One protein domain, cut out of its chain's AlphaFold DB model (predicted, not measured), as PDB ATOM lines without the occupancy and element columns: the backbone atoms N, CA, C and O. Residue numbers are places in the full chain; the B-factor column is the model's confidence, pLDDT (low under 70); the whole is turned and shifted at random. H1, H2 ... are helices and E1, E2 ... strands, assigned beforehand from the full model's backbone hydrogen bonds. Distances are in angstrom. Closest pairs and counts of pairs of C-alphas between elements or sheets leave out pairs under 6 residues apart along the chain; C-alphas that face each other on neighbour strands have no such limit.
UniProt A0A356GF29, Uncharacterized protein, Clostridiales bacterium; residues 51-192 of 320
ATOM      1  N   TYR A  51      -5.671  32.989-119.953       96.06
ATOM      2  CA  TYR A  51      -5.088  33.905-118.966       96.06
ATOM      3  C   TYR A  51      -6.079  34.300-117.868       96.06
ATOM      4  O   TYR A  51      -5.685  34.375-116.706       96.06
ATOM      5  N   ALA A  52      -7.342  34.553-118.221       95.69
ATOM      6  CA  ALA A  52      -8.365  34.933-117.251       95.69
ATOM      7  C   ALA A  52      -8.603  33.842-116.193       95.69
ATOM      8  O   ALA A  52      -8.779  34.173-115.023       95.69
ATOM      9  N   ASP A  53      -8.562  32.570-116.597       95.00
ATOM     10  CA  ASP A  53      -8.884  31.444-115.718       95.00
ATOM     11  C   ASP A  53      -7.653  30.890-114.968       95.00
ATOM     12  O   ASP A  53      -7.789  30.462-113.823       95.00
ATOM     13  N   PHE A  54      -6.439  30.958-115.542       93.19
ATOM     14  CA  PHE A  54      -5.226  30.377-114.926       93.19
ATOM     15  C   PHE A  54      -4.142  31.386-114.522       93.19
ATOM     16  O   PHE A  54      -3.232  31.046-113.767       93.19
ATOM     17  N   GLY A  55      -4.173  32.618-115.036       91.31
ATOM     18  CA  GLY A  55      -3.266  33.694-114.620       91.31
ATOM     19  C   GLY A  55      -1.765  33.442-114.842       91.31
ATOM     20  O   GLY A  55      -0.945  34.119-114.212       91.31
ATOM     21  N   ARG A  56      -1.363  32.499-115.713       89.06
ATOM     22  CA  ARG A  56       0.059  32.159-115.928       89.06
ATOM     23  C   ARG A  56       0.868  33.374-116.392       89.06
ATOM     24  O   ARG A  56       0.365  34.283-117.063       89.06
ATOM     25  N   LYS A  57       2.160  33.390-116.056       91.38
ATOM     26  CA  LYS A  57       3.091  34.398-116.578       91.38
ATOM     27  C   LYS A  57       3.247  34.209-118.085       91.38
ATOM     28  O   LYS A  57       3.383  33.091-118.558       91.38
ATOM     29  N   PHE A  58       3.255  35.322-118.811       92.12
ATOM     30  CA  PHE A  58       3.532  35.319-120.243       92.12
ATOM     31  C   PHE A  58       4.960  34.830-120.516       92.12
ATOM     32  O   PHE A  58       5.911  35.384-119.955       92.12
ATOM     33  N   THR A  59       5.089  33.868-121.422       90.94
ATOM     34  CA  THR A  59       6.340  33.445-122.061       90.94
ATOM     35  C   THR A  59       6.221  33.652-123.572       90.94
ATOM     36  O   THR A  59       5.120  33.825-124.095       90.94
ATOM     37  N   ALA A  60       7.348  33.723-124.284       84.44
ATOM     38  CA  ALA A  60       7.345  34.037-125.717       84.44
ATOM     39  C   ALA A  60       6.637  32.965-126.569       84.44
ATOM     40  O   ALA A  60       6.138  33.263-127.648       84.44
ATOM     41  N   ASP A  61       6.578  31.742-126.064       88.00
ATOM     42  CA  ASP A  61       6.044  30.535-126.683       88.00
ATOM     43  C   ASP A  61       4.608  30.199-126.254       88.00
ATOM     44  O   ASP A  61       3.971  29.376-126.901       88.00
ATOM     45  N   ILE A  62       4.054  30.863-125.226       91.81
ATOM     46  CA  ILE A  62       2.761  30.472-124.633       91.81
ATOM     47  C   ILE A  62       1.610  30.434-125.640       91.81
ATOM     48  O   ILE A  62       0.718  29.611-125.512       91.81
ATOM     49  N   LEU A  63       1.630  31.303-126.656       92.19
ATOM     50  CA  LEU A  63       0.589  31.335-127.689       92.19
ATOM     51  C   LEU A  63       0.632  30.123-128.627       92.19
ATOM     52  O   LEU A  63      -0.359  29.835-129.287       92.19
ATOM     53  N   TYR A  64       1.769  29.433-128.695       91.06
ATOM     54  CA  TYR A  64       1.958  28.234-129.509       91.06
ATOM     55  C   TYR A  64       1.822  26.950-128.690       91.06
ATOM     56  O   TYR A  64       1.839  25.870-129.280       91.06
ATOM     57  N   SER A  65       1.679  27.056-127.362       94.06
ATOM     58  CA  SER A  65       1.584  25.885-126.497       94.06
ATOM     59  C   SER A  65       0.286  25.110-126.777       94.06
ATOM     60  O   SER A  65      -0.761  25.737-127.014       94.06
ATOM     61  N   PRO A  66       0.326  23.763-126.752       96.25
ATOM     62  CA  PRO A  66      -0.861  22.933-126.938       96.25
ATOM     63  C   PRO A  66      -2.003  23.307-125.988       96.25
ATOM     64  O   PRO A  66      -3.149  23.449-126.411       96.25
ATOM     65  N   GLU A  67      -1.679  23.553-124.718       96.62
ATOM     66  CA  GLU A  67      -2.624  23.890-123.654       96.62
ATOM     67  C   GLU A  67      -3.383  25.180-123.953       96.62
ATOM     68  O   GLU A  67      -4.612  25.219-123.869       96.62
ATOM     69  N   TYR A  68      -2.648  26.238-124.311       96.62
ATOM     70  CA  TYR A  68      -3.216  27.551-124.590       96.62
ATOM     71  C   TYR A  68      -4.137  27.508-125.810       96.62
ATOM     72  O   TYR A  68      -5.258  28.029-125.755       96.62
ATOM     73  N   ARG A  69      -3.663  26.904-126.908       96.25
ATOM     74  CA  ARG A  69      -4.402  26.823-128.176       96.25
ATOM     75  C   ARG A  69      -5.671  26.000-128.001       96.25
ATOM     76  O   ARG A  69      -6.765  26.500-128.264       96.25
ATOM     77  N   PHE A  70      -5.539  24.801-127.430       97.56
ATOM     78  CA  PHE A  70      -6.677  23.931-127.161       97.56
ATOM     79  C   PHE A  70      -7.709  24.589-126.252       97.56
ATOM     80  O   PHE A  70      -8.891  24.615-126.585       97.56
ATOM     81  N   TYR A  71      -7.295  25.146-125.110       97.44
ATOM     82  CA  TYR A  71      -8.242  25.676-124.132       97.44
ATOM     83  C   TYR A  71      -9.057  26.846-124.684       97.44
ATOM     84  O   TYR A  71     -10.281  26.867-124.552       97.44
ATOM     85  N   ASN A  72      -8.402  27.821-125.325       95.25
ATOM     86  CA  ASN A  72      -9.120  28.953-125.911       95.25
ATOM     87  C   ASN A  72     -10.047  28.497-127.043       95.25
ATOM     88  O   ASN A  72     -11.194  28.948-127.104       95.25
ATOM     89  N   GLY A  73      -9.579  27.572-127.885       93.19
ATOM     90  CA  GLY A  73     -10.373  26.952-128.937       93.19
ATOM     91  C   GLY A  73     -11.620  26.262-128.390       93.19
ATOM     92  O   GLY A  73     -12.741  26.592-128.787       93.19
ATOM     93  N   ALA A  74     -11.449  25.362-127.425       95.31
ATOM     94  CA  ALA A  74     -12.522  24.589-126.812       95.31
ATOM     95  C   ALA A  74     -13.551  25.472-126.091       95.31
ATOM     96  O   ALA A  74     -14.755  25.288-126.278       95.31
ATOM     97  N   VAL A  75     -13.103  26.468-125.317       94.31
ATOM     98  CA  VAL A  75     -14.016  27.379-124.609       94.31
ATOM     99  C   VAL A  75     -14.773  28.281-125.581       94.31
ATOM    100  O   VAL A  75     -15.974  28.471-125.410       94.31
ATOM    101  N   SER A  76     -14.128  28.797-126.634       90.00
ATOM    102  CA  SER A  76     -14.815  29.632-127.634       90.00
ATOM    103  C   SER A  76     -15.954  28.891-128.345       90.00
ATOM    104  O   SER A  76     -16.962  29.491-128.718       90.00
ATOM    105  N   ARG A  77     -15.813  27.568-128.475       90.44
ATOM    106  CA  ARG A  77     -16.782  26.658-129.090       90.44
ATOM    107  C   ARG A  77     -17.767  26.051-128.087       90.44
ATOM    108  O   ARG A  77     -18.625  25.279-128.503       90.44
ATOM    109  N   ASN A  78     -17.672  26.414-126.805       91.94
ATOM    110  CA  ASN A  78     -18.451  25.849-125.698       91.94
ATOM    111  C   ASN A  78     -18.384  24.314-125.627       91.94
ATOM    112  O   ASN A  78     -19.390  23.660-125.345       91.94
ATOM    113  N   LEU A  79     -17.213  23.725-125.889       93.50
ATOM    114  CA  LEU A  79     -17.037  22.288-125.706       93.50
ATOM    115  C   LEU A  79     -17.195  21.935-124.215       93.50
ATOM    116  O   LEU A  79     -16.632  22.635-123.367       93.50
ATOM    117  N   PRO A  80     -17.918  20.852-123.872       95.25
ATOM    118  CA  PRO A  80     -18.130  20.416-122.492       95.25
ATOM    119  C   PRO A  80     -16.882  19.718-121.926       95.25
ATOM    120  O   PRO A  80     -16.926  18.569-121.494       95.25
ATOM    121  N   ILE A  81     -15.742  20.407-121.953       97.00
ATOM    122  CA  ILE A  81     -14.482  19.907-121.413       97.00
ATOM    123  C   ILE A  81     -14.423  20.136-119.905       97.00
ATOM    124  O   ILE A  81     -14.826  21.181-119.388       97.00
ATOM    125  N   LYS A  82     -13.831  19.185-119.190       96.88
ATOM    126  CA  LYS A  82     -13.333  19.412-117.835       96.88
ATOM    127  C   LYS A  82     -11.827  19.592-117.931       96.88
ATOM    128  O   LYS A  82     -11.115  18.618-118.130       96.88
ATOM    129  N   TYR A  83     -11.353  20.828-117.815       97.50
ATOM    130  CA  TYR A  83      -9.924  21.145-117.850       97.50
ATOM    131  C   TYR A  83      -9.336  21.137-116.437       97.50
ATOM    132  O   TYR A  83      -9.925  21.723-115.526       97.50
ATOM    133  N   ILE A  84      -8.194  20.477-116.242       96.12
ATOM    134  CA  ILE A  84      -7.521  20.374-114.948       96.12
ATOM    135  C   ILE A  84      -6.081  20.854-115.091       96.12
ATOM    136  O   ILE A  84      -5.331  20.387-115.945       96.12
ATOM    137  N   ARG A  85      -5.682  21.732-114.172       94.62
ATOM    138  CA  ARG A  85      -4.288  22.037-113.871       94.62
ATOM    139  C   ARG A  85      -4.000  21.581-112.449       94.62
ATOM    140  O   ARG A  85      -4.663  22.031-111.517       94.62
ATOM    141  N   GLN A  86      -3.025  20.701-112.282       94.31
ATOM    142  CA  GLN A  86      -2.644  20.188-110.971       94.31
ATOM    143  C   GLN A  86      -1.865  21.243-110.185       94.31
ATOM    144  O   GLN A  86      -0.948  21.873-110.712       94.31
ATOM    145  N   GLU A  87      -2.224  21.450-108.920       91.12
ATOM    146  CA  GLU A  87      -1.609  22.499-108.101       91.12
ATOM    147  C   GLU A  87      -0.154  22.181-107.737       91.12
ATOM    148  O   GLU A  87       0.661  23.101-107.662       91.12
ATOM    149  N   THR A  88       0.199  20.903-107.534       93.00
ATOM    150  CA  THR A  88       1.523  20.557-106.987       93.00
ATOM    151  C   THR A  88       2.637  20.598-108.028       93.00
ATOM    152  O   THR A  88       3.737  21.061-107.729       93.00
ATOM    153  N   ASN A  89       2.362  20.147-109.255       93.44
ATOM    154  CA  ASN A  89       3.359  20.028-110.322       93.44
ATOM    155  C   ASN A  89       3.032  20.878-111.562       93.44
ATOM    156  O   ASN A  89       3.855  20.986-112.468       93.44
ATOM    157  N   GLY A  90       1.854  21.509-111.606       92.25
ATOM    158  CA  GLY A  90       1.428  22.342-112.725       92.25
ATOM    159  C   GLY A  90       1.092  21.579-114.004       92.25
ATOM    160  O   GLY A  90       0.943  22.244-115.026       92.25
ATOM    161  N   PHE A  91       0.998  20.245-113.961       95.69
ATOM    162  CA  PHE A  91       0.654  19.403-115.103       95.69
ATOM    163  C   PHE A  91      -0.797  19.643-115.527       95.69
ATOM    164  O   PHE A  91      -1.689  19.820-114.687       95.69
ATOM    165  N   GLU A  92      -1.017  19.705-116.835       96.56
ATOM    166  CA  GLU A  92      -2.283  20.103-117.443       96.56
ATOM    167  C   GLU A  92      -2.828  18.967-118.301       96.56
ATOM    168  O   GLU A  92      -2.106  18.347-119.077       96.56
ATOM    169  N   TYR A  93      -4.118  18.696-118.151       97.62
ATOM    170  CA  TYR A  93      -4.851  17.716-118.944       97.62
ATOM    171  C   TYR A  93      -6.326  18.097-118.964       97.62
ATOM    172  O   TYR A  93      -6.788  18.967-118.217       97.62
ATOM    173  N   PHE A  94      -7.101  17.436-119.810       98.00
ATOM    174  CA  PHE A  94      -8.543  17.632-119.831       98.00
ATOM    175  C   PHE A  94      -9.279  16.313-120.008       98.00
ATOM    176  O   PHE A  94      -8.727  15.329-120.487       98.00
ATOM    177  N   ILE A  95     -10.536  16.294-119.584       97.62
ATOM    178  CA  ILE A  95     -11.453  15.182-119.793       97.62
ATOM    179  C   ILE A  95     -12.535  15.653-120.754       97.62
ATOM    180  O   ILE A  95     -13.134  16.716-120.555       97.62
ATOM    181  N   TYR A  96     -12.766  14.859-121.789       97.00
ATOM    182  CA  TYR A  96     -13.797  15.074-122.791       97.00
ATOM    183  C   TYR A  96     -14.319  13.713-123.246       97.00
ATOM    184  O   TYR A  96     -13.516  12.817-123.488       97.00
ATOM    185  N   ASP A  97     -15.642  13.562-123.312       94.69
ATOM    186  CA  ASP A  97     -16.307  12.322-123.749       94.69
ATOM    187  C   ASP A  97     -15.748  11.054-123.067       94.69
ATOM    188  O   ASP A  97     -15.237  10.136-123.708       94.69
ATOM    189  N   ASP A  98     -15.737  11.066-121.725       95.62
ATOM    190  CA  ASP A  98     -15.211   9.986-120.874       95.62
ATOM    191  C   ASP A  98     -13.781   9.517-121.223       95.62
ATOM    192  O   ASP A  98     -13.385   8.393-120.918       95.62
ATOM    193  N   THR A  99     -12.968  10.391-121.822       97.62
ATOM    194  CA  THR A  99     -11.555  10.152-122.137       97.62
ATOM    195  C   THR A  99     -10.697  11.252-121.522       97.62
ATOM    196  O   THR A  99     -11.038  12.436-121.589       97.62
ATOM    197  N   LEU A 100      -9.574  10.875-120.908       98.19
ATOM    198  CA  LEU A 100      -8.568  11.814-120.420       98.19
ATOM    199  C   LEU A 100      -7.532  12.059-121.515       98.19
ATOM    200  O   LEU A 100      -6.921  11.123-122.025       98.19
ATOM    201  N   TYR A 101      -7.306  13.325-121.838       98.50
ATOM    202  CA  TYR A 101      -6.352  13.755-122.846       98.50
ATOM    203  C   TYR A 101      -5.174  14.485-122.208       98.50
ATOM    204  O   TYR A 101      -5.348  15.459-121.471       98.50
ATOM    205  N   LEU A 102      -3.976  14.011-122.525       98.44
ATOM    206  CA  LEU A 102      -2.697  14.612-122.185       98.44
ATOM    207  C   LEU A 102      -2.220  15.488-123.339       98.44
ATOM    208  O   LEU A 102      -2.363  15.118-124.506       98.44
ATOM    209  N   PHE A 103      -1.618  16.626-123.007       97.88
ATOM    210  CA  PHE A 103      -0.854  17.401-123.976       97.88
ATOM    211  C   PHE A 103       0.541  16.789-124.130       97.88
ATOM    212  O   PHE A 103       1.134  16.391-123.122       97.88
ATOM    213  N   PRO A 104       1.060  16.678-125.362       95.94
ATOM    214  CA  PRO A 104       2.383  16.127-125.587       95.94
ATOM    215  C   PRO A 104       3.446  17.075-125.036       95.94
ATOM    216  O   PRO A 104       3.336  18.295-125.150       95.94
ATOM    217  N   ASP A 105       4.496  16.497-124.469       92.50
ATOM    218  CA  ASP A 105       5.710  17.194-124.042       92.50
ATOM    219  C   ASP A 105       6.901  16.849-124.955       92.50
ATOM    220  O   ASP A 105       8.041  16.758-124.496       92.50
ATOM    221  N   PHE A 106       6.603  16.604-126.231       94.31
ATOM    222  CA  PHE A 106       7.517  16.259-127.320       94.31
ATOM    223  C   PHE A 106       7.066  16.965-128.608       94.31
ATOM    224  O   PHE A 106       5.907  17.381-128.707       94.31
ATOM    225  N   ASP A 107       7.969  17.111-129.576       91.44
ATOM    226  CA  ASP A 107       7.762  17.944-130.769       91.44
ATOM    227  C   ASP A 107       7.316  17.125-131.989       91.44
ATOM    228  O   ASP A 107       6.457  17.575-132.754       91.44
ATOM    229  N   GLY A 108       7.850  15.912-132.148       94.50
ATOM    230  CA  GLY A 108       7.588  15.049-133.292       94.50
ATOM    231  C   GLY A 108       7.355  13.585-132.924       94.50
ATOM    232  O   GLY A 108       7.649  13.118-131.821       94.50
ATOM    233  N   ILE A 109       6.755  12.869-133.870       96.25
ATOM    234  CA  ILE A 109       6.405  11.453-133.812       96.25
ATOM    235  C   ILE A 109       6.836  10.814-135.133       96.25
ATOM    236  O   ILE A 109       6.460  11.270-136.219       96.25
ATOM    237  N   ASP A 110       7.565   9.710-135.044       94.62
ATOM    238  CA  ASP A 110       7.952   8.908-136.199       94.62
ATOM    239  C   ASP A 110       7.735   7.415-135.950       94.62
ATOM    240  O   ASP A 110       7.657   6.950-134.813       94.62
ATOM    241  N   TYR A 111       7.648   6.657-137.035       94.06
ATOM    242  CA  TYR A 111       7.556   5.207-137.009       94.06
ATOM    243  C   TYR A 111       8.797   4.590-137.641       94.06
ATOM    244  O   TYR A 111       9.045   4.739-138.846       94.06
ATOM    245  N   ILE A 112       9.554   3.858-136.823       91.69
ATOM    246  CA  ILE A 112      10.792   3.203-137.228       91.69
ATOM    247  C   ILE A 112      10.471   1.797-137.732       91.69
ATOM    248  O   ILE A 112      10.240   0.886-136.939       91.69
ATOM    249  N   GLU A 113      10.499   1.613-139.054       88.38
ATOM    250  CA  GLU A 113      10.123   0.346-139.706       88.38
ATOM    251  C   GLU A 113      10.972  -0.833-139.229       88.38
ATOM    252  O   GLU A 113      10.426  -1.888-138.929       88.38
ATOM    253  N   ASP A 114      12.282  -0.635-139.067       88.94
ATOM    254  CA  ASP A 114      13.207  -1.696-138.647       88.94
ATOM    255  C   ASP A 114      12.924  -2.229-137.237       88.94
ATOM    256  O   ASP A 114      13.260  -3.370-136.916       88.94
ATOM    257  N   LYS A 115      12.337  -1.391-136.377       87.12
ATOM    258  CA  LYS A 115      12.003  -1.743-134.993       87.12
ATOM    259  C   LYS A 115      10.523  -2.050-134.812       87.12
ATOM    260  O   LYS A 115      10.168  -2.605-133.784       87.12
ATOM    261  N   PHE A 116       9.691  -1.714-135.797       88.94
ATOM    262  CA  PHE A 116       8.232  -1.742-135.700       88.94
ATOM    263  C   PHE A 116       7.711  -0.963-134.482       88.94
ATOM    264  O   PHE A 116       6.766  -1.379-133.819       88.94
ATOM    265  N   GLU A 117       8.352   0.165-134.172       93.19
ATOM    266  CA  GLU A 117       8.086   0.940-132.962       93.19
ATOM    267  C   GLU A 117       7.918   2.428-133.276       93.19
ATOM    268  O   GLU A 117       8.587   2.993-134.150       93.19
ATOM    269  N   TRP A 118       7.024   3.067-132.520       96.19
ATOM    270  CA  TRP A 118       6.812   4.507-132.554       96.19
ATOM    271  C   TRP A 118       7.825   5.211-131.655       96.19
ATOM    272  O   TRP A 118       8.027   4.842-130.495       96.19
ATOM    273  N   MET A 119       8.453   6.247-132.193       95.88
ATOM    274  CA  MET A 119       9.398   7.099-131.489       95.88
ATOM    275  C   MET A 119       8.879   8.527-131.437       95.88
ATOM    276  O   MET A 119       8.144   8.972-132.316       95.88
ATOM    277  N   VAL A 120       9.284   9.234-130.396       95.94
ATOM    278  CA  VAL A 120       9.059  10.666-130.241       95.94
ATOM    279  C   VAL A 120      10.394  11.367-130.130       95.94
ATOM    280  O   VAL A 120      11.350  10.789-129.603       95.94
ATOM    281  N   ASP A 121      10.458  12.605-130.596       91.56
ATOM    282  CA  ASP A 121      11.615  13.460-130.398       91.56
ATOM    283  C   ASP A 121      11.270  14.746-129.645       91.56
ATOM    284  O   ASP A 121      10.152  15.262-129.662       91.56
ATOM    285  N   TYR A 122      12.253  15.230-128.898       85.06
ATOM    286  CA  TYR A 122      12.176  16.467-128.143       85.06
ATOM    287  C   TYR A 122      13.579  17.048-128.011       85.06
ATOM    288  O   TYR A 122      14.478  16.382-127.500       85.06
ATOM    289  N   ASP A 123      13.772  18.284-128.470       78.69
ATOM    290  CA  ASP A 123      15.052  19.006-128.370       78.69
ATOM    291  C   ASP A 123      16.273  18.215-128.907       78.69
ATOM    292  O   ASP A 123      17.391  18.307-128.403       78.69
ATOM    293  N   GLY A 124      16.054  17.401-129.946       75.50
ATOM    294  CA  GLY A 124      17.088  16.578-130.584       75.50
ATOM    295  C   GLY A 124      17.367  15.229-129.910       75.50
ATOM    296  O   GLY A 124      18.128  14.437-130.471       75.50
ATOM    297  N   ASP A 125      16.736  14.937-128.773       85.94
ATOM    298  CA  ASP A 125      16.717  13.607-128.168       85.94
ATOM    299  C   ASP A 125      15.511  12.814-128.677       85.94
ATOM    300  O   ASP A 125      14.426  13.363-128.855       85.94
ATOM    301  N   ALA A 126      15.690  11.509-128.884       89.12
ATOM    302  CA  ALA A 126      14.628  10.611-129.322       89.12
ATOM    303  C   ALA A 126      14.429   9.473-128.314       89.12
ATOM    304  O   ALA A 126      15.401   8.876-127.842       89.12
ATOM    305  N   ASP A 127      13.176   9.140-128.015       93.62
ATOM    306  CA  ASP A 127      12.807   8.020-127.146       93.62
ATOM    307  C   ASP A 127      11.612   7.253-127.723       93.62
ATOM    308  O   ASP A 127      10.938   7.703-128.649       93.62
ATOM    309  N   PHE A 128      11.354   6.063-127.193       95.00
ATOM    310  CA  PHE A 128      10.174   5.292-127.559       95.00
ATOM    311  C   PHE A 128       8.915   5.957-127.013       95.00
ATOM    312  O   PHE A 128       8.881   6.388-125.856       95.00
ATOM    313  N   PHE A 129       7.865   5.990-127.834       96.25
ATOM    314  CA  PHE A 129       6.597   6.613-127.472       96.25
ATOM    315  C   PHE A 129       6.051   6.056-126.149       96.25
ATOM    316  O   PHE A 129       5.705   6.840-125.270       96.25
ATOM    317  N   ASP A 130       6.068   4.735-125.955       95.31
ATOM    318  CA  ASP A 130       5.537   4.097-124.741       95.31
ATOM    319  C   ASP A 130       6.262   4.549-123.468       95.31
ATOM    320  O   ASP A 130       5.628   4.855-122.459       95.31
ATOM    321  N   LYS A 131       7.593   4.689-123.518       95.19
ATOM    322  CA  LYS A 131       8.371   5.192-122.375       95.19
ATOM    323  C   LYS A 131       8.030   6.639-122.060       95.19
ATOM    324  O   LYS A 131       7.923   7.015-120.888       95.19
ATOM    325  N   ARG A 132       7.862   7.464-123.097       95.19
ATOM    326  CA  ARG A 132       7.471   8.860-122.908       95.19
ATOM    327  C   ARG A 132       6.049   8.960-122.372       95.19
ATOM    328  O   ARG A 132       5.806   9.739-121.453       95.19
ATOM    329  N   PHE A 133       5.142   8.131-122.875       96.44
ATOM    330  CA  PHE A 133       3.772   8.031-122.399       96.44
ATOM    331  C   PHE A 133       3.720   7.642-120.918       96.44
ATOM    332  O   PHE A 133       3.120   8.372-120.132       96.44
ATOM    333  N   ASP A 134       4.445   6.601-120.499       95.94
ATOM    334  CA  ASP A 134       4.574   6.207-119.089       95.94
ATOM    335  C   ASP A 134       5.127   7.342-118.215       95.94
ATOM    336  O   ASP A 134       4.640   7.589-117.104       95.94
ATOM    337  N   SER A 135       6.115   8.088-118.720       95.06
ATOM    338  CA  SER A 135       6.645   9.268-118.033       95.06
ATOM    339  C   SER A 135       5.573  10.342-117.830       95.06
ATOM    340  O   SER A 135       5.465  10.892-116.733       95.06
ATOM    341  N   MET A 136       4.735  10.616-118.832       95.81
ATOM    342  CA  MET A 136       3.618  11.552-118.686       95.81
ATOM    343  C   MET A 136       2.550  11.030-117.720       95.81
ATOM    344  O   MET A 136       2.079  11.790-116.875       95.81
ATOM    345  N   LEU A 137       2.213   9.737-117.775       96.62
ATOM    346  CA  LEU A 137       1.275   9.112-116.838       96.62
ATOM    347  C   LEU A 137       1.753   9.239-115.388       96.62
ATOM    348  O   LEU A 137       0.945   9.502-114.500       96.62
ATOM    349  N   SER A 138       3.062   9.130-115.143       95.94
ATOM    350  CA  SER A 138       3.640   9.282-113.801       95.94
ATOM    351  C   SER A 138       3.455  10.681-113.189       95.94
ATOM    352  O   SER A 138       3.577  10.833-111.974       95.94
ATOM    353  N   LYS A 139       3.137  11.700-114.005       96.38
ATOM    354  CA  LYS A 139       2.858  13.076-113.553       96.38
ATOM    355  C   LYS A 139       1.423  13.246-113.033       96.38
ATOM    356  O   LYS A 139       1.157  14.212-112.319       96.38
ATOM    357  N   LEU A 140       0.507  12.325-113.349       96.31
ATOM    358  CA  LEU A 140      -0.868  12.359-112.852       96.31
ATOM    359  C   LEU A 140      -0.904  12.009-111.355       96.31
ATOM    360  O   LEU A 140      -0.447  10.949-110.937       96.31
ATOM    361  N   GLU A 141      -1.496  12.879-110.532       93.88
ATOM    362  CA  GLU A 141      -1.635  12.637-109.080       93.88
ATOM    363  C   GLU A 141      -2.784  11.671-108.777       93.88
ATOM    364  O   GLU A 141      -2.772  10.967-107.769       93.88
ATOM    365  N   ASN A 142      -3.800  11.662-109.642       89.19
ATOM    366  CA  ASN A 142      -5.011  10.877-109.465       89.19
ATOM    367  C   ASN A 142      -5.010   9.676-110.405       89.19
ATOM    368  O   ASN A 142      -4.522   9.741-111.531       89.19
ATOM    369  N   ARG A 143      -5.629   8.585-109.951       87.56
ATOM    370  CA  ARG A 143      -5.962   7.461-110.826       87.56
ATOM    371  C   ARG A 143      -7.284   7.735-111.524       87.56
ATOM    372  O   ARG A 143      -8.239   8.184-110.893       87.56
ATOM    373  N   PHE A 144      -7.334   7.403-112.804       90.38
ATOM    374  CA  PHE A 144      -8.520   7.543-113.636       90.38
ATOM    375  C   PHE A 144      -8.962   6.170-114.128       90.38
ATOM    376  O   PHE A 144      -8.133   5.309-114.410       90.38
ATOM    377  N   SER A 145     -10.274   5.970-114.213       91.44
ATOM    378  CA  SER A 145     -10.879   4.792-114.846       91.44
ATOM    379  C   SER A 145     -11.101   4.978-116.350       91.44
ATOM    380  O   SER A 145     -11.506   4.038-117.023       91.44
ATOM    381  N   TYR A 146     -10.892   6.194-116.856       93.38
ATOM    382  CA  TYR A 146     -11.059   6.552-118.260       93.38
ATOM    383  C   TYR A 146      -9.877   6.067-119.108       93.38
ATOM    384  O   TYR A 146      -8.757   6.003-118.587       93.38
ATOM    385  N   PRO A 147     -10.078   5.802-120.412       97.19
ATOM    386  CA  PRO A 147      -8.979   5.737-121.363       97.19
ATOM    387  C   PRO A 147      -8.146   7.023-121.300       97.19
ATOM    388  O   PRO A 147      -8.697   8.120-121.159       97.19
ATOM    389  N   ILE A 148      -6.825   6.882-121.403       98.06
ATOM    390  CA  ILE A 148      -5.889   8.007-121.414       98.06
ATOM    391  C   ILE A 148      -5.234   8.072-122.788       98.06
ATOM    392  O   ILE A 148      -4.679   7.078-123.255       98.06
ATOM    393  N   ARG A 149      -5.302   9.238-123.429       98.38
ATOM    394  CA  ARG A 149      -4.734   9.484-124.755       98.38
ATOM    395  C   ARG A 149      -3.879  10.741-124.771       98.38
ATOM    396  O   ARG A 149      -4.129  11.672-124.018       98.38
ATOM    397  N   VAL A 150      -2.906  10.796-125.662       98.31
ATOM    398  CA  VAL A 150      -2.151  12.001-126.002       98.31
ATOM    399  C   VAL A 150      -2.852  12.679-127.167       98.31
ATOM    400  O   VAL A 150      -3.061  12.051-128.203       98.31
ATOM    401  N   LEU A 151      -3.233  13.944-127.011       97.81
ATOM    402  CA  LEU A 151      -3.767  14.743-128.111       97.81
ATOM    403  C   LEU A 151      -2.591  15.236-128.961       97.81
ATOM    404  O   LEU A 151      -1.917  16.175-128.560       97.81
ATOM    405  N   ALA A 152      -2.337  14.615-130.110       96.38
ATOM    406  CA  ALA A 152      -1.235  14.975-131.000       96.38
ATOM    407  C   ALA A 152      -1.755  15.669-132.266       96.38
ATOM    408  O   ALA A 152      -2.699  15.195-132.901       96.38
ATOM    409  N   GLU A 153      -1.133  16.781-132.660       94.38
ATOM    410  CA  GLU A 153      -1.433  17.416-133.947       94.38
ATOM    411  C   GLU A 153      -0.851  16.611-135.114       94.38
ATOM    412  O   GLU A 153       0.243  16.050-135.029       94.38
ATOM    413  N   ARG A 154      -1.534  16.624-136.261       93.06
ATOM    414  CA  ARG A 154      -1.105  15.921-137.473       93.06
ATOM    415  C   ARG A 154       0.304  16.320-137.911       93.06
ATOM    416  O   ARG A 154       1.052  15.462-138.376       93.06
ATOM    417  N   ARG A 155       0.674  17.591-137.733       92.44
ATOM    418  CA  ARG A 155       2.006  18.127-138.062       92.44
ATOM    419  C   ARG A 155       3.151  17.550-137.229       92.44
ATOM    420  O   ARG A 155       4.297  17.702-137.624       92.44
ATOM    421  N   MET A 156       2.855  16.905-136.099       94.69
ATOM    422  CA  MET A 156       3.875  16.237-135.287       94.69
ATOM    423  C   MET A 156       4.371  14.954-135.958       94.69
ATOM    424  O   MET A 156       5.458  14.487-135.660       94.69
ATOM    425  N   PHE A 157       3.603  14.371-136.880       94.88
ATOM    426  CA  PHE A 157       3.985  13.133-137.549       94.88
ATOM    427  C   PHE A 157       4.797  13.408-138.814       94.88
ATOM    428  O   PHE A 157       4.288  14.024-139.755       94.88
ATOM    429  N   TYR A 158       6.014  12.864-138.886       90.88
ATOM    430  CA  TYR A 158       6.907  13.056-140.039       90.88
ATOM    431  C   TYR A 158       6.441  12.356-141.315       90.88
ATOM    432  O   TYR A 158       6.724  12.813-142.425       90.88
ATOM    433  N   ARG A 159       5.674  11.273-141.186       91.81
ATOM    434  CA  ARG A 159       5.073  10.599-142.341       91.81
ATOM    435  C   ARG A 159       3.928  11.423-142.909       91.81
ATOM    436  O   ARG A 159       3.091  11.919-142.165       91.81
ATOM    437  N   MET A 160       3.845  11.509-144.236       91.31
ATOM    438  CA  MET A 160       2.815  12.286-144.949       91.31
ATOM    439  C   MET A 160       1.484  11.539-145.096       91.31
ATOM    440  O   MET A 160       0.430  12.161-145.187       91.31
ATOM    441  N   ASN A 161       1.494  10.210-145.017       93.81
ATOM    442  CA  ASN A 161       0.281   9.401-145.017       93.81
ATOM    443  C   ASN A 161       0.318   8.412-143.853       93.81
ATOM    444  O   ASN A 161       1.198   7.558-143.797       93.81
ATOM    445  N   LEU A 162      -0.637   8.555-142.935       93.94
ATOM    446  CA  LEU A 162      -0.809   7.668-141.781       93.94
ATOM    447  C   LEU A 162      -1.928   6.635-141.996       93.94
ATOM    448  O   LEU A 162      -2.210   5.823-141.119       93.94
ATOM    449  N   SER A 163      -2.594   6.663-143.151       91.50
ATOM    450  CA  SER A 163      -3.718   5.776-143.447       91.50
ATOM    451  C   SER A 163      -3.259   4.320-143.482       91.50
ATOM    452  O   SER A 163      -2.341   3.969-144.221       91.50
ATOM    453  N   GLY A 164      -3.918   3.467-142.697       89.44
ATOM    454  CA  GLY A 164      -3.588   2.043-142.599       89.44
ATOM    455  C   GLY A 164      -2.377   1.723-141.717       89.44
ATOM    456  O   GLY A 164      -2.008   0.556-141.625       89.44
ATOM    457  N   MET A 165      -1.770   2.719-141.065       92.94
ATOM    458  CA  MET A 165      -0.756   2.478-140.042       92.94
ATOM    459  C   MET A 165      -1.400   2.040-138.723       92.94
ATOM    460  O   MET A 165      -2.480   2.511-138.365       92.94
ATOM    461  N   ASP A 166      -0.703   1.177-137.988       92.75
ATOM    462  CA  ASP A 166      -1.089   0.761-136.639       92.75
ATOM    463  C   ASP A 166      -0.623   1.810-135.619       92.75
ATOM    464  O   ASP A 166       0.487   1.759-135.082       92.75
ATOM    465  N   ILE A 167      -1.433   2.857-135.463       94.75
ATOM    466  CA  ILE A 167      -1.165   3.968-134.547       94.75
ATOM    467  C   ILE A 167      -1.645   3.560-133.145       94.75
ATOM    468  O   ILE A 167      -2.801   3.147-133.022       94.75
ATOM    469  N   PRO A 168      -0.822   3.716-132.087       96.06
ATOM    470  CA  PRO A 168      -1.205   3.374-130.724       96.06
ATOM    471  C   PRO A 168      -2.535   4.016-130.327       96.06
ATOM    472  O   PRO A 168      -2.727   5.218-130.509       96.06
ATOM    473  N   GLU A 169      -3.440   3.245-129.718       96.06
ATOM    474  CA  GLU A 169      -4.752   3.751-129.264       96.06
ATOM    475  C   GLU A 169      -4.647   4.859-128.199       96.06
ATOM    476  O   GLU A 169      -5.604   5.606-127.960       96.06
ATOM    477  N   SER A 170      -3.483   4.957-127.553       97.31
ATOM    478  CA  SER A 170      -3.089   6.021-126.632       97.31
ATOM    479  C   SER A 170      -2.711   7.321-127.344       97.31
ATOM    480  O   SER A 170      -2.444   8.307-126.666       97.31
ATOM    481  N   ILE A 171      -2.726   7.386-128.677       97.38
ATOM    482  CA  ILE A 171      -2.579   8.625-129.443       97.38
ATOM    483  C   ILE A 171      -3.914   8.979-130.090       97.38
ATOM    484  O   ILE A 171      -4.528   8.194-130.809       97.38
ATOM    485  N   PHE A 172      -4.351  10.211-129.870       96.44
ATOM    486  CA  PHE A 172      -5.464  10.802-130.584       96.44
ATOM    487  C   PHE A 172      -4.946  11.883-131.527       96.44
ATOM    488  O   PHE A 172      -4.436  12.911-131.082       96.44
ATOM    489  N   ILE A 173      -5.100  11.655-132.830       94.94
ATOM    490  CA  ILE A 173      -4.644  12.593-133.857       94.94
ATOM    491  C   ILE A 173      -5.727  13.628-134.126       94.94
ATOM    492  O   ILE A 173      -6.836  13.281-134.543       94.94
ATOM    493  N   THR A 174      -5.362  14.893-133.956       92.75
ATOM    494  CA  THR A 174      -6.149  16.052-134.365       92.75
ATOM    495  C   THR A 174      -5.403  16.865-135.420       92.75
ATOM    496  O   THR A 174      -4.188  16.754-135.540       92.75
ATOM    497  N   GLN A 175      -6.097  17.683-136.207       88.56
ATOM    498  CA  GLN A 175      -5.424  18.558-137.175       88.56
ATOM    499  C   GLN A 175      -4.740  19.742-136.497       88.56
ATOM    500  O   GLN A 175      -3.562  20.007-136.727       88.56
ATOM    501  N   SER A 176      -5.486  20.416-135.627       90.19
ATOM    502  CA  SER A 176      -5.056  21.611-134.918       90.19
ATOM    503  C   SER A 176      -5.616  21.594-133.503       90.19
ATOM    504  O   SER A 176      -6.770  21.218-133.296       90.19
ATOM    505  N   TYR A 177      -4.836  22.051-132.528       94.50
ATOM    506  CA  TYR A 177      -5.327  22.231-131.162       94.50
ATOM    507  C   TYR A 177      -6.469  23.248-131.082       94.50
ATOM    508  O   TYR A 177      -7.417  23.027-130.329       94.50
ATOM    509  N   ASP A 178      -6.418  24.330-131.868       91.38
ATOM    510  CA  ASP A 178      -7.432  25.396-131.853       91.38
ATOM    511  C   ASP A 178      -8.831  24.848-132.172       91.38
ATOM    512  O   ASP A 178      -9.817  25.213-131.526       91.38
ATOM    513  N   ASP A 179      -8.890  23.880-133.089       88.50
ATOM    514  CA  ASP A 179     -10.126  23.308-133.620       88.50
ATOM    515  C   ASP A 179     -10.260  21.811-133.309       88.50
ATOM    516  O   ASP A 179     -11.047  21.109-133.938       88.50
ATOM    517  N   ALA A 180      -9.551  21.316-132.287       92.38
ATOM    518  CA  ALA A 180      -9.576  19.903-131.910       92.38
ATOM    519  C   ALA A 180     -11.011  19.374-131.763       92.38
ATOM    520  O   ALA A 180     -11.892  20.111-131.298       92.38
ATOM    521  N   PHE A 181     -11.241  18.117-132.162       91.12
ATOM    522  CA  PHE A 181     -12.561  17.478-132.269       91.12
ATOM    523  C   PHE A 181     -13.424  17.910-133.453       91.12
ATOM    524  O   PHE A 181     -14.390  17.218-133.783       91.12
ATOM    525  N   GLU A 182     -13.057  18.970-134.177       83.00
ATOM    526  CA  GLU A 182     -13.657  19.230-135.480       83.00
ATOM    527  C   GLU A 182     -13.056  18.291-136.523       83.00
ATOM    528  O   GLU A 182     -11.845  18.127-136.635       83.00
ATOM    529  N   ASN A 183     -13.927  17.677-137.326       75.44
ATOM    530  CA  ASN A 183     -13.544  16.866-138.488       75.44
ATOM    531  C   ASN A 183     -12.803  15.573-138.153       75.44
ATOM    532  O   ASN A 183     -12.275  14.921-139.052       75.44
ATOM    533  N   ASP A 184     -12.820  15.158-136.889       76.75
ATOM    534  CA  ASP A 184     -12.093  13.974-136.449       76.75
ATOM    535  C   ASP A 184     -12.636  12.660-137.014       76.75
ATOM    536  O   ASP A 184     -11.905  11.669-137.023       76.75
ATOM    537  N   ALA A 185     -13.864  12.668-137.537       79.75
ATOM    538  CA  ALA A 185     -14.436  11.557-138.291       79.75
ATOM    539  C   ALA A 185     -13.880  11.435-139.724       79.75
ATOM    540  O   ALA A 185     -14.066  10.399-140.358       79.75
ATOM    541  N   SER A 186     -13.228  12.475-140.260       82.50
ATOM    542  CA  SER A 186     -12.694  12.444-141.621       82.50
ATOM    543  C   SER A 186     -11.413  11.607-141.674       82.50
ATOM    544  O   SER A 186     -10.429  11.983-141.030       82.50
ATOM    545  N   PRO A 187     -11.353  10.527-142.474       86.06
ATOM    546  CA  PRO A 187     -10.117   9.767-142.656       86.06
ATOM    547  C   PRO A 187      -9.038  10.598-143.359       86.06
ATOM    548  O   PRO A 187      -7.849  10.376-143.141       86.06
ATOM    549  N   LEU A 188      -9.439  11.619-144.129       87.69
ATOM    550  CA  LEU A 188      -8.529  12.523-144.834       87.69
ATOM    551  C   LEU A 188      -7.619  13.300-143.886       87.69
ATOM    552  O   LEU A 188      -6.579  13.789-144.314       87.69
ATOM    553  N   LYS A 189      -7.943  13.362-142.586       87.06
ATOM    554  CA  LYS A 189      -7.051  13.990-141.613       87.06
ATOM    555  C   LYS A 189      -5.709  13.265-141.444       87.06
ATOM    556  O   LYS A 189      -4.749  13.845-140.948       87.06
ATOM    557  N   MET A 190      -5.640  12.003-141.865       91.00
ATOM    558  CA  MET A 190      -4.426  11.190-141.831       91.00
ATOM    559  C   MET A 190      -3.482  11.473-143.008       91.00
ATOM    560  O   MET A 190      -2.332  11.028-142.994       91.00
ATOM    561  N   ILE A 191      -3.940  12.229-144.007       92.81
ATOM    562  CA  ILE A 191      -3.244  12.460-145.271       92.81
ATOM    563  C   ILE A 191      -2.808  13.925-145.342       92.81
ATOM    564  O   ILE A 191      -3.603  14.835-145.122       92.81
ATOM    565  N   VAL A 192      -1.533  14.140-145.647       93.38
ATOM    566  CA  VAL A 192      -0.958  15.447-145.969       93.38
ATOM    567  C   VAL A 192      -0.740  15.475-147.482       93.38
ATOM    568  O   VAL A 192       0.009  14.630-147.981       93.38
TER     569      VAL A 192
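This is residues 51 to 192 of the 320 residues of an uncharacterized protein of Clostridiales bacterium (UniProt A0A356GF29). A strongly twisted, curled sheet of five strands, E1 E2 E3 E7 E8, runs through the body; a small sheet of three strands, E4 E5 E6, sits at one end of the model, with H3 bridging between the two sheets. H2 packs beside the E1 and E2 part of the large sheet, two long stretches with no named element, residues 154 to 170 between E7 and E8 and residues 175 to 186 between E8 and H4, loop out from the E7 and E8 part of that sheet, and residues 55 to 63 stick out. The printed part has 142 residues, with four named helices and eight named strands in the order H1 H2 E1 E2 E3 E4 E5 E6 H3 E7 E8 H4; the large sheet is mixed, the small one antiparallel. The class is mixed, helices and strands, with under half of the residues in named elements. The whole is compact, with a radius of gyration of the C-alphas of 15.2 A and spans of 46 by 36 by 31 A.

H1, residues 51 to 54, begins at C-alpha 51 (-5.088, 33.905, -118.966). H2 is residues 66 to 76, 15.5 A long. E1, residues 82 to 85, E2, residues 92 to 96, and E3, residues 99 to 102, form a meander, each strand the antiparallel neighbour of the one before. E4, residues 108 to 112, E5, residues 117 to 122 and 16.8 A long, and E6, residues 125 to 128, form a second meander. H3 is residues 129 to 137, 12.2 A long. E7, residues 148 to 153, is 16.3 A long and starts at C-alpha 148 (-5.889, 8.007, -121.414). E8 is residues 171 to 174, and H4, residues 187 to 190, ends at C-alpha 190 (-4.426, 11.190, -141.831).

In the hairpin E1 and E2, N 84 and O 93 are 2.9 A apart, within hydrogen-bond range; in the hairpin E2 and E3, N 101 and O 94 are 2.8 A apart. E7 is parallel to E3, with N 102 and O 149 at 2.8 A, and to edge strand E8, with N 172 and O 150 at 2.8 A. H2 is on this sheet at a height of 7.4 A, over none of its strands; the C-alphas of Glu 67 and Glu 92 are its closest to E2, 7.3 A. H3 only grazes it. In the other sheet, N 119 and O 110 of E4 and E5 are 2.8 A apart, and N 120 and O 127 of E5 and E6 2.9 A. H3 stands up from that sheet at 58 degrees, and its closest C-alphas to E5 are Phe 129 and Met 119, 4.9 A. In H2 and H3 every O i to N i+4 pair is within range; H1 and H4 are too short for one.

The C-alphas farthest apart, of Ala 52 and Asp 114, are 47.6 A apart. The printed part has no cut. The links H1 to H2, E7 to E8 and E8 to H4 are long. Mean pLDDT of the printed part is 92.9, and no printed residue is under 70.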